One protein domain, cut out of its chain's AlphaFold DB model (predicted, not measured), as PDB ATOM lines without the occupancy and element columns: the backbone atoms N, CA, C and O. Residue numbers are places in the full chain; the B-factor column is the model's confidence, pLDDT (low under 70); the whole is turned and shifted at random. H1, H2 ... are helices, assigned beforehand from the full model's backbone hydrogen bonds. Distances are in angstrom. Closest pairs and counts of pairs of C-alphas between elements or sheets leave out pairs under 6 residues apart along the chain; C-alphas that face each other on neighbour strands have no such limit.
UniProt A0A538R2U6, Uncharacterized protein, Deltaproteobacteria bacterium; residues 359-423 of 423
ATOM      1  N   ARG A 359      30.944 -12.939  57.953       94.44
ATOM      2  CA  ARG A 359      30.438 -13.646  56.764       94.44
ATOM      3  C   ARG A 359      31.332 -14.809  56.364       94.44
ATOM      4  O   ARG A 359      30.854 -15.922  56.165       94.44
ATOM      5  N   LEU A 360      32.635 -14.549  56.256       96.25
ATOM      6  CA  LEU A 360      33.591 -15.582  55.882       96.25
ATOM      7  C   LEU A 360      33.684 -16.656  56.968       96.25
ATOM      8  O   LEU A 360      33.727 -17.838  56.644       96.25
ATOM      9  N   GLN A 361      33.666 -16.266  58.245       96.38
ATOM     10  CA  GLN A 361      33.662 -17.231  59.341       96.38
ATOM     11  C   GLN A 361      32.394 -18.093  59.338       96.38
ATOM     12  O   GLN A 361      32.504 -19.308  59.433       96.38
ATOM     13  N   ALA A 362      31.214 -17.507  59.121       96.19
ATOM     14  CA  ALA A 362      29.958 -18.246  59.024       96.19
ATOM     15  C   ALA A 362      29.965 -19.260  57.868       96.19
ATOM     16  O   ALA A 362      29.438 -20.364  58.009       96.19
ATOM     17  N   PHE A 363      30.588 -18.914  56.735       97.44
ATOM     18  CA  PHE A 363      30.813 -19.862  55.645       97.44
ATOM     19  C   PHE A 363      31.749 -21.000  56.066       97.44
ATOM     20  O   PHE A 363      31.405 -22.162  55.864       97.44
ATOM     21  N   VAL A 364      32.899 -20.678  56.672       96.94
ATOM     22  CA  VAL A 364      33.871 -21.672  57.165       96.94
ATOM     23  C   VAL A 364      33.208 -22.633  58.150       96.94
ATOM     24  O   VAL A 364      33.282 -23.845  57.960       96.94
ATOM     25  N   ASP A 365      32.494 -22.110  59.145       96.75
ATOM     26  CA  ASP A 365      31.783 -22.913  60.140       96.75
ATOM     27  C   ASP A 365      30.751 -23.825  59.475       96.75
ATOM     28  O   ASP A 365      30.653 -25.007  59.812       96.75
ATOM     29  N   PHE A 366      30.008 -23.307  58.494       97.94
ATOM     30  CA  PHE A 366      29.003 -24.074  57.771       97.94
ATOM     31  C   PHE A 366      29.611 -25.235  56.977       97.94
ATOM     32  O   PHE A 366      29.130 -26.368  57.099       97.94
ATOM     33  N   VAL A 367      30.651 -24.981  56.175       97.56
ATOM     34  CA  VAL A 367      31.273 -26.026  55.343       97.56
ATOM     35  C   VAL A 367      32.018 -27.048  56.194       97.56
ATOM     36  O   VAL A 367      31.918 -28.240  55.916       97.56
ATOM     37  N   THR A 368      32.666 -26.625  57.283       96.88
ATOM     38  CA  THR A 368      33.317 -27.535  58.235       96.88
ATOM     39  C   THR A 368      32.291 -28.407  58.959       96.88
ATOM     40  O   THR A 368      32.437 -29.628  58.967       96.88
ATOM     41  N   THR A 369      31.215 -27.816  59.492       97.75
ATOM     42  CA  THR A 369      30.148 -28.550  60.205       97.75
ATOM     43  C   THR A 369      29.476 -29.591  59.317       97.75
ATOM     44  O   THR A 369      29.094 -30.662  59.781       97.75
ATOM     45  N   ASN A 370      29.326 -29.291  58.028       96.38
ATOM     46  CA  ASN A 370      28.687 -30.192  57.073       96.38
ATOM     47  C   ASN A 370      29.677 -31.064  56.292       96.38
ATOM     48  O   ASN A 370      29.237 -31.779  55.392       96.38
ATOM     49  N   SER A 371      30.973 -31.000  56.614       95.56
ATOM     50  CA  SER A 371      32.047 -31.727  55.923       95.56
ATOM     51  C   SER A 371      32.004 -31.552  54.399       95.56
ATOM     52  O   SER A 371      32.174 -32.503  53.638       95.56
ATOM     53  N   ILE A 372      31.737 -30.326  53.948       94.06
ATOM     54  CA  ILE A 372      31.667 -29.980  52.529       94.06
ATOM     55  C   ILE A 372      33.081 -29.629  52.067       94.06
ATOM     56  O   ILE A 372      33.672 -28.655  52.532       94.06
ATOM     57  N   GLU A 373      33.627 -30.433  51.157       91.62
ATOM     58  CA  GLU A 373      34.923 -30.152  50.535       91.62
ATOM     59  C   GLU A 373      34.855 -28.914  49.623       91.62
ATOM     60  O   GLU A 373      33.769 -28.482  49.249       91.62
ATOM     61  N   PRO A 374      35.993 -28.334  49.211       88.31
ATOM     62  CA  PRO A 374      35.979 -27.289  48.199       88.31
ATOM     63  C   PRO A 374      35.554 -27.785  46.806       88.31
ATOM     64  O   PRO A 374      35.979 -28.850  46.349       88.31
ATOM     65  N   VAL A 375      34.732 -26.989  46.110       78.62
ATOM     66  CA  VAL A 375      34.095 -27.366  44.828       78.62
ATOM     67  C   VAL A 375      35.070 -27.420  43.646       78.62
ATOM     68  O   VAL A 375      34.905 -28.245  42.748       78.62
ATOM     69  N   THR A 376      36.130 -26.605  43.653       79.06
ATOM     70  CA  THR A 376      37.132 -26.561  42.573       79.06
ATOM     71  C   THR A 376      38.523 -26.945  43.059       79.06
ATOM     72  O   THR A 376      38.839 -26.820  44.241       79.06
ATOM     73  N   LYS A 377      39.390 -27.399  42.140       79.69
ATOM     74  CA  LYS A 377      40.803 -27.664  42.454       79.69
ATOM     75  C   LYS A 377      41.495 -26.430  43.041       79.69
ATOM     76  O   LYS A 377      42.184 -26.562  44.042       79.69
ATOM     77  N   TYR A 378      41.246 -25.248  42.477       78.25
ATOM     78  CA  TYR A 378      41.801 -23.997  42.988       78.25
ATOM     79  C   TYR A 378      41.434 -23.767  44.461       78.25
ATOM     80  O   TYR A 378      42.309 -23.509  45.285       78.25
ATOM     81  N   ALA A 379      40.160 -23.938  44.820       85.06
ATOM     82  CA  ALA A 379      39.729 -23.817  46.209       85.06
ATOM     83  C   ALA A 379      40.328 -24.911  47.112       85.06
ATOM     84  O   ALA A 379      40.668 -24.623  48.255       85.06
ATOM     85  N   LYS A 380      40.499 -26.144  46.610       84.88
ATOM     86  CA  LYS A 380      41.149 -27.243  47.353       84.88
ATOM     87  C   LYS A 380      42.611 -26.938  47.658       84.88
ATOM     88  O   LYS A 380      43.019 -27.084  48.802       84.88
ATOM     89  N   ASP A 381      43.367 -26.475  46.666       83.12
ATOM     90  CA  ASP A 381      44.798 -26.168  46.801       83.12
ATOM     91  C   ASP A 381      45.054 -25.021  47.797       83.12
ATOM     92  O   ASP A 381      46.120 -24.929  48.399       83.12
ATOM     93  N   ASN A 382      44.059 -24.151  47.987       87.12
ATOM     94  CA  ASN A 382      44.107 -23.020  48.908       87.12
ATOM     95  C   ASN A 382      43.484 -23.324  50.284       87.12
ATOM     96  O   ASN A 382      43.641 -22.534  51.217       87.12
ATOM     97  N   TRP A 383      42.790 -24.450  50.452       89.81
ATOM     98  CA  TRP A 383      42.115 -24.808  51.698       89.81
ATOM     99  C   TRP A 383      43.035 -25.609  52.634       89.81
ATOM    100  O   TRP A 383      43.745 -26.500  52.172       89.81
ATOM    101  N   PRO A 384      43.021 -25.362  53.961       93.44
ATOM    102  CA  PRO A 384      42.229 -24.371  54.701       93.44
ATOM    103  C   PRO A 384      42.923 -23.007  54.879       93.44
ATOM    104  O   PRO A 384      42.396 -22.146  55.580       93.44
ATOM    105  N   ALA A 385      44.105 -22.804  54.290       93.00
ATOM    106  CA  ALA A 385      44.943 -21.628  54.541       93.00
ATOM    107  C   ALA A 385      44.316 -20.306  54.058       93.00
ATOM    108  O   ALA A 385      44.460 -19.273  54.710       93.00
ATOM    109  N   LYS A 386      43.597 -20.340  52.934       92.44
ATOM    110  CA  LYS A 386      42.907 -19.203  52.316       92.44
ATOM    111  C   LYS A 386      41.425 -19.546  52.097       92.44
ATOM    112  O   LYS A 386      40.995 -19.793  50.970       92.44
ATOM    113  N   PRO A 387      40.612 -19.588  53.168       95.31
ATOM    114  CA  PRO A 387      39.214 -20.013  53.085       95.31
ATOM    115  C   PRO A 387      38.348 -19.103  52.203       95.31
ATOM    116  O   PRO A 387      37.318 -19.544  51.695       95.31
ATOM    117  N   GLN A 388      38.767 -17.852  51.993       95.00
ATOM    118  CA  GLN A 388      38.089 -16.922  51.095       95.00
ATOM    119  C   GLN A 388      38.055 -17.412  49.642       95.00
ATOM    120  O   GLN A 388      37.081 -17.130  48.954       95.00
ATOM    121  N   GLU A 389      39.036 -18.205  49.194       94.00
ATOM    122  CA  GLU A 389      39.023 -18.757  47.831       94.00
ATOM    123  C   GLU A 389      37.923 -19.805  47.664       94.00
ATOM    124  O   GLU A 389      37.271 -19.871  46.625       94.00
ATOM    125  N   PHE A 390      37.656 -20.603  48.706       96.38
ATOM    126  CA  PHE A 390      36.529 -21.533  48.674       96.38
ATOM    127  C   PHE A 390      35.194 -20.782  48.692       96.38
ATOM    128  O   PHE A 390      34.311 -21.097  47.892       96.38
ATOM    129  N   TYR A 391      35.052 -19.747  49.523       97.38
ATOM    130  CA  TYR A 391      33.858 -18.900  49.480       97.38
ATOM    131  C   TYR A 391      33.632 -18.309  48.078       97.38
ATOM    132  O   TYR A 391      32.520 -18.395  47.551       97.38
ATOM    133  N   ALA A 392      34.682 -17.757  47.460       95.38
ATOM    134  CA  ALA A 392      34.596 -17.121  46.153       95.38
ATOM    135  C   ALA A 392      34.218 -18.105  45.042       95.38
ATOM    136  O   ALA A 392      33.282 -17.856  44.283       95.38
ATOM    137  N   GLU A 393      34.859 -19.271  45.003       91.25
ATOM    138  CA  GLU A 393      34.539 -20.314  44.027       91.25
ATOM    139  C   GLU A 393      33.120 -20.876  44.223       91.25
ATOM    140  O   GLU A 393      32.411 -21.107  43.243       91.25
ATOM    141  N   ALA A 394      32.665 -21.048  45.468       93.94
ATOM    142  CA  ALA A 394      31.306 -21.499  45.759       93.94
ATOM    143  C   ALA A 394      30.249 -20.464  45.338       93.94
ATOM    144  O   ALA A 394      29.245 -20.828  44.721       93.94
ATOM    145  N   PHE A 395      30.484 -19.179  45.616       94.12
ATOM    146  CA  PHE A 395      29.608 -18.089  45.180       94.12
ATOM    147  C   PHE A 395      29.512 -18.025  43.653       94.12
ATOM    148  O   PHE A 395      28.416 -17.899  43.101       94.12
ATOM    149  N   THR A 396      30.645 -18.155  42.963       89.25
ATOM    150  CA  THR A 396      30.696 -18.171  41.501       89.25
ATOM    151  C   THR A 396      29.887 -19.328  40.925       89.25
ATOM    152  O   THR A 396      29.049 -19.097  40.054       89.25
ATOM    153  N   MET A 397      30.052 -20.547  41.450       84.56
ATOM    154  CA  MET A 397      29.270 -21.708  41.002       84.56
ATOM    155  C   MET A 397      27.775 -21.523  41.266       84.56
ATOM    156  O   MET A 397      26.973 -21.740  40.366       84.56
ATOM    157  N   TRP A 398      27.388 -21.029  42.443       90.12
ATOM    158  CA  TRP A 398      25.985 -20.745  42.754       90.12
ATOM    159  C   TRP A 398      25.334 -19.756  41.772       90.12
ATOM    160  O   TRP A 398      24.176 -19.929  41.392       90.12
ATOM    161  N   ARG A 399      26.057 -18.711  41.350       85.88
ATOM    162  CA  ARG A 399      25.529 -17.687  40.430       85.88
ATOM    163  C   ARG A 399      25.536 -18.112  38.969       85.88
ATOM    164  O   ARG A 399      24.732 -17.577  38.202       85.88
ATOM    165  N   ASN A 400      26.466 -18.980  38.594       77.12
ATOM    166  CA  ASN A 400      26.768 -19.270  37.202       77.12
ATOM    167  C   ASN A 400      26.253 -20.642  36.750       77.12
ATOM    168  O   ASN A 400      25.755 -20.764  35.641       77.12
ATOM    169  N   ASP A 401      26.307 -21.649  37.622       75.69
ATOM    170  CA  ASP A 401      25.799 -23.002  37.379       75.69
ATOM    171  C   ASP A 401      25.038 -23.528  38.617       75.69
ATOM    172  O   ASP A 401      25.524 -24.386  39.368       75.69
ATOM    173  N   PRO A 402      23.846 -22.973  38.906       77.81
ATOM    174  CA  PRO A 402      23.086 -23.331  40.100       77.81
ATOM    175  C   PRO A 402      22.624 -24.796  40.090       77.81
ATOM    176  O   PRO A 402      22.409 -25.367  41.166       77.81
ATOM    177  N   THR A 403      22.472 -25.401  38.908       75.00
ATOM    178  CA  THR A 403      22.055 -26.798  38.738       75.00
ATOM    179  C   THR A 403      23.173 -27.753  39.149       75.00
ATOM    180  O   THR A 403      22.965 -28.604  40.026       75.00
ATOM    181  N   PHE A 404      24.384 -27.571  38.609       77.88
ATOM    182  CA  PHE A 404      25.559 -28.319  39.060       77.88
ATOM    183  C   PHE A 404      25.815 -28.084  40.546       77.88
ATOM    184  O   PHE A 404      25.995 -29.039  41.298       77.88
ATOM    185  N   PHE A 405      25.776 -26.827  40.999       81.44
ATOM    186  CA  PHE A 405      26.061 -26.488  42.390       81.44
ATOM    187  C   PHE A 405      25.100 -27.172  43.373       81.44
ATOM    188  O   PHE A 405      25.518 -27.630  44.437       81.44
ATOM    189  N   GLY A 406      23.823 -27.301  43.000       78.81
ATOM    190  CA  GLY A 406      22.823 -28.037  43.778       78.81
ATOM    191  C   GLY A 406      23.060 -29.542  43.815       78.81
ATOM    192  O   GLY A 406      22.850 -30.159  44.858       78.81
ATOM    193  N   THR A 407      23.533 -30.115  42.708       79.25
ATOM    194  CA  THR A 407      23.914 -31.535  42.628       79.25
ATOM    195  C   THR A 407      25.175 -31.810  43.447       79.25
ATOM    196  O   THR A 407      25.244 -32.800  44.169       79.25
ATOM    197  N   TYR A 408      26.146 -30.896  43.389       82.38
ATOM    198  CA  TYR A 408      27.379 -30.946  44.163       82.38
ATOM    199  C   TYR A 408      27.118 -30.876  45.673       82.38
ATOM    200  O   TYR A 408      27.646 -31.679  46.441       82.38
ATOM    201  N   SER A 409      26.312 -29.905  46.113       90.06
ATOM    202  CA  SER A 409      25.921 -29.771  47.515       90.06
ATOM    203  C   SER A 409      24.601 -29.023  47.652       90.06
ATOM    204  O   SER A 409      24.549 -27.789  47.671       90.06
ATOM    205  N   SER A 410      23.519 -29.779  47.843       93.44
ATOM    206  CA  SER A 410      22.185 -29.223  48.087       93.44
ATOM    207  C   SER A 410      22.163 -28.316  49.318       93.44
ATOM    208  O   SER A 410      21.592 -27.228  49.277       93.44
ATOM    209  N   LYS A 411      22.872 -28.704  50.385       95.75
ATOM    210  CA  LYS A 411      23.025 -27.906  51.608       95.75
ATOM    211  C   LYS A 411      23.684 -26.557  51.334       95.75
ATOM    212  O   LYS A 411      23.195 -25.534  51.813       95.75
ATOM    213  N   LEU A 412      24.784 -26.543  50.578       94.31
ATOM    214  CA  LEU A 412      25.494 -25.303  50.272       94.31
ATOM    215  C   LEU A 412      24.672 -24.408  49.347       94.31
ATOM    216  O   LEU A 412      24.596 -23.202  49.578       94.31
ATOM    217  N   LYS A 413      23.974 -24.991  48.367       93.81
ATOM    218  CA  LYS A 413      23.010 -24.255  47.547       93.81
ATOM    219  C   LYS A 413      21.927 -23.601  48.404       93.81
ATOM    220  O   LYS A 413      21.714 -22.398  48.279       93.81
ATOM    221  N   THR A 414      21.309 -24.336  49.331       97.00
ATOM    222  CA  THR A 414      20.318 -23.773  50.264       97.00
ATOM    223  C   THR A 414      20.904 -22.652  51.126       97.00
ATOM    224  O   THR A 414      20.229 -21.652  51.376       97.00
ATOM    225  N   TRP A 415      22.158 -22.767  51.568       97.12
ATOM    226  CA  TRP A 415      22.828 -21.719  52.341       97.12
ATOM    227  C   TRP A 415      22.927 -20.399  51.556       97.12
ATOM    228  O   TRP A 415      22.593 -19.333  52.084       97.12
ATOM    229  N   PHE A 416      23.295 -20.463  50.274       95.94
ATOM    230  CA  PHE A 416      23.304 -19.286  49.404       95.94
ATOM    231  C   PHE A 416      21.891 -18.781  49.077       95.94
ATOM    232  O   PHE A 416      21.628 -17.592  49.267       95.94
ATOM    233  N   ASP A 417      20.972 -19.665  48.673       95.25
ATOM    234  CA  ASP A 417      19.593 -19.321  48.287       95.25
ATOM    235  C   ASP A 417      18.816 -18.637  49.423       95.25
ATOM    236  O   ASP A 417      18.031 -17.722  49.188       95.25
ATOM    237  N   THR A 418      19.065 -19.039  50.672       95.62
ATOM    238  CA  THR A 418      18.438 -18.437  51.866       95.62
ATOM    239  C   THR A 418      19.141 -17.165  52.350       95.62
ATOM    240  O   THR A 418      18.807 -16.625  53.409       95.62
ATOM    241  N   GLY A 419      20.126 -16.671  51.597       93.56
ATOM    242  CA  GLY A 419      20.799 -15.404  51.868       93.56
ATOM    243  C   GLY A 419      21.784 -15.441  53.036       93.56
ATOM    244  O   GLY A 419      22.156 -14.381  53.529       93.56
ATOM    245  N   GLN A 420      22.230 -16.614  53.502       93.75
ATOM    246  CA  GLN A 420      23.177 -16.692  54.629       93.75
ATOM    247  C   GLN A 420      24.512 -16.006  54.310       93.75
ATOM    248  O   GLN A 420      25.100 -15.372  55.173       93.75
ATOM    249  N   HIS A 421      24.920 -16.025  53.041       91.00
ATOM    250  CA  HIS A 421      26.085 -15.315  52.509       91.00
ATOM    251  C   HIS A 421      26.033 -13.776  52.635       91.00
ATOM    252  O   HIS A 421      27.019 -13.091  52.359       91.00
ATOM    253  N   LEU A 422      24.887 -13.209  53.030       89.75
ATOM    254  CA  LEU A 422      24.715 -11.779  53.296       89.75
ATOM    255  C   LEU A 422      24.802 -11.429  54.791       89.75
ATOM    256  O   LEU A 422      24.927 -10.240  55.112       89.75
ATOM    257  N   LYS A 423      24.730 -12.428  55.677       85.81
ATOM    258  CA  LYS A 423      24.592 -12.253  57.128       85.81
ATOM    259  C   LYS A 423      25.921 -12.092  57.847       85.81
ATOM    260  O   LYS A 423      26.885 -12.799  57.491       85.81
TER     261      LYS A 423
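This is residues 359 to 423 of the 423 residues of an uncharacterized protein of Deltaproteobacteria bacterium (UniProt A0A538R2U6). The longest helix, H3, runs through the domain as a bar, and H1 and H5 cross it on one and the same side, nearly side by side and about at right angles to it. H2 folds back along the first part of H3, while H4 packs on the last part of H3 and makes a hairpin with H5. The printed part has 65 residues with five named helices, in the order H1, H2, H3, H4, H5, and no named strand, and its class is all helix. It is compact, with a radius of gyration of the C-alphas of 10.6 A, and rounded, its C-alphas spanning 27 by 24 by 18 A.

Find C-alpha 359 at (30.438, -13.646, 56.764), where H1 begins; it covers residues 359 to 369 and runs 15.3 A from first to last C-alpha. Next come H2, residues 377 to 382, and H3, residues 387 to 400. From C-alpha 387 at (39.214, -20.013, 53.085), H3 runs 20.2 A to C-alpha 400 at (26.768, -19.270, 37.202). H4 covers residues 402 to 408, and H5, residues 410 to 417, runs 10.2 A to C-alpha 417 at (19.593, -19.321, 48.287).

Start at H3, the hub, which touches the four other helices. With residues 387 to 391 alone it touches H1, about perpendicular at 89 degrees; look at Leu 360 and Gln 388, whose C-alphas are the closest, 6.7 A apart. H2 and H3 form a helical hairpin at a shallow tilt of 25 degrees, opposite ways; their closest C-alphas, those of Ala 379 and Phe 390, are 4.6 A apart, and H3 touches H2 with residues 387 to 393 alone. Farther along, residues 394 to 398 alone touch H4 at a steep tilt of 53 degrees, opposite ways, closest at the C-alphas of Trp 398 and Phe 405, 5.8 A apart. H3 and H5 only just touch, with 3 pairs of C-alphas within 8 A, by residues 395 to 398 of H3 alone; the closest C-alphas are those of Trp 398 and Lys 413, 6.6 A apart, and the lines are about perpendicular at 82 degrees. H4 and H5 touch as a helical hairpin, opposite ways at a shallow tilt of 33 degrees, only just short of steep; the closest C-alphas, those of Gly 406 and Lys 413, are 5.3 A apart. H1 and H5 are close but not clearly touching, with the C-alphas of Val 367 and Leu 412 closest at 7.7 A. H1 is apart from H2 and from H4. In H1, H2, H3, H4 and H5 every backbone O i to N i+4 pair is within hydrogen-bond range.

The two C-alphas farthest apart, those of Ala 385 and Thr 403, are 28.3 A apart, while the first and last printed C-alphas, 359 and 423, are 6.0 A apart. Residue 423 is the chain's last. The printed part has no cut; the links from H2 to H3, H3 to H4 and H4 to H5 are tight, and the link from H1 to H2 is short. The mean pLDDT of the printed part is 90.2, and no printed residue is under 70.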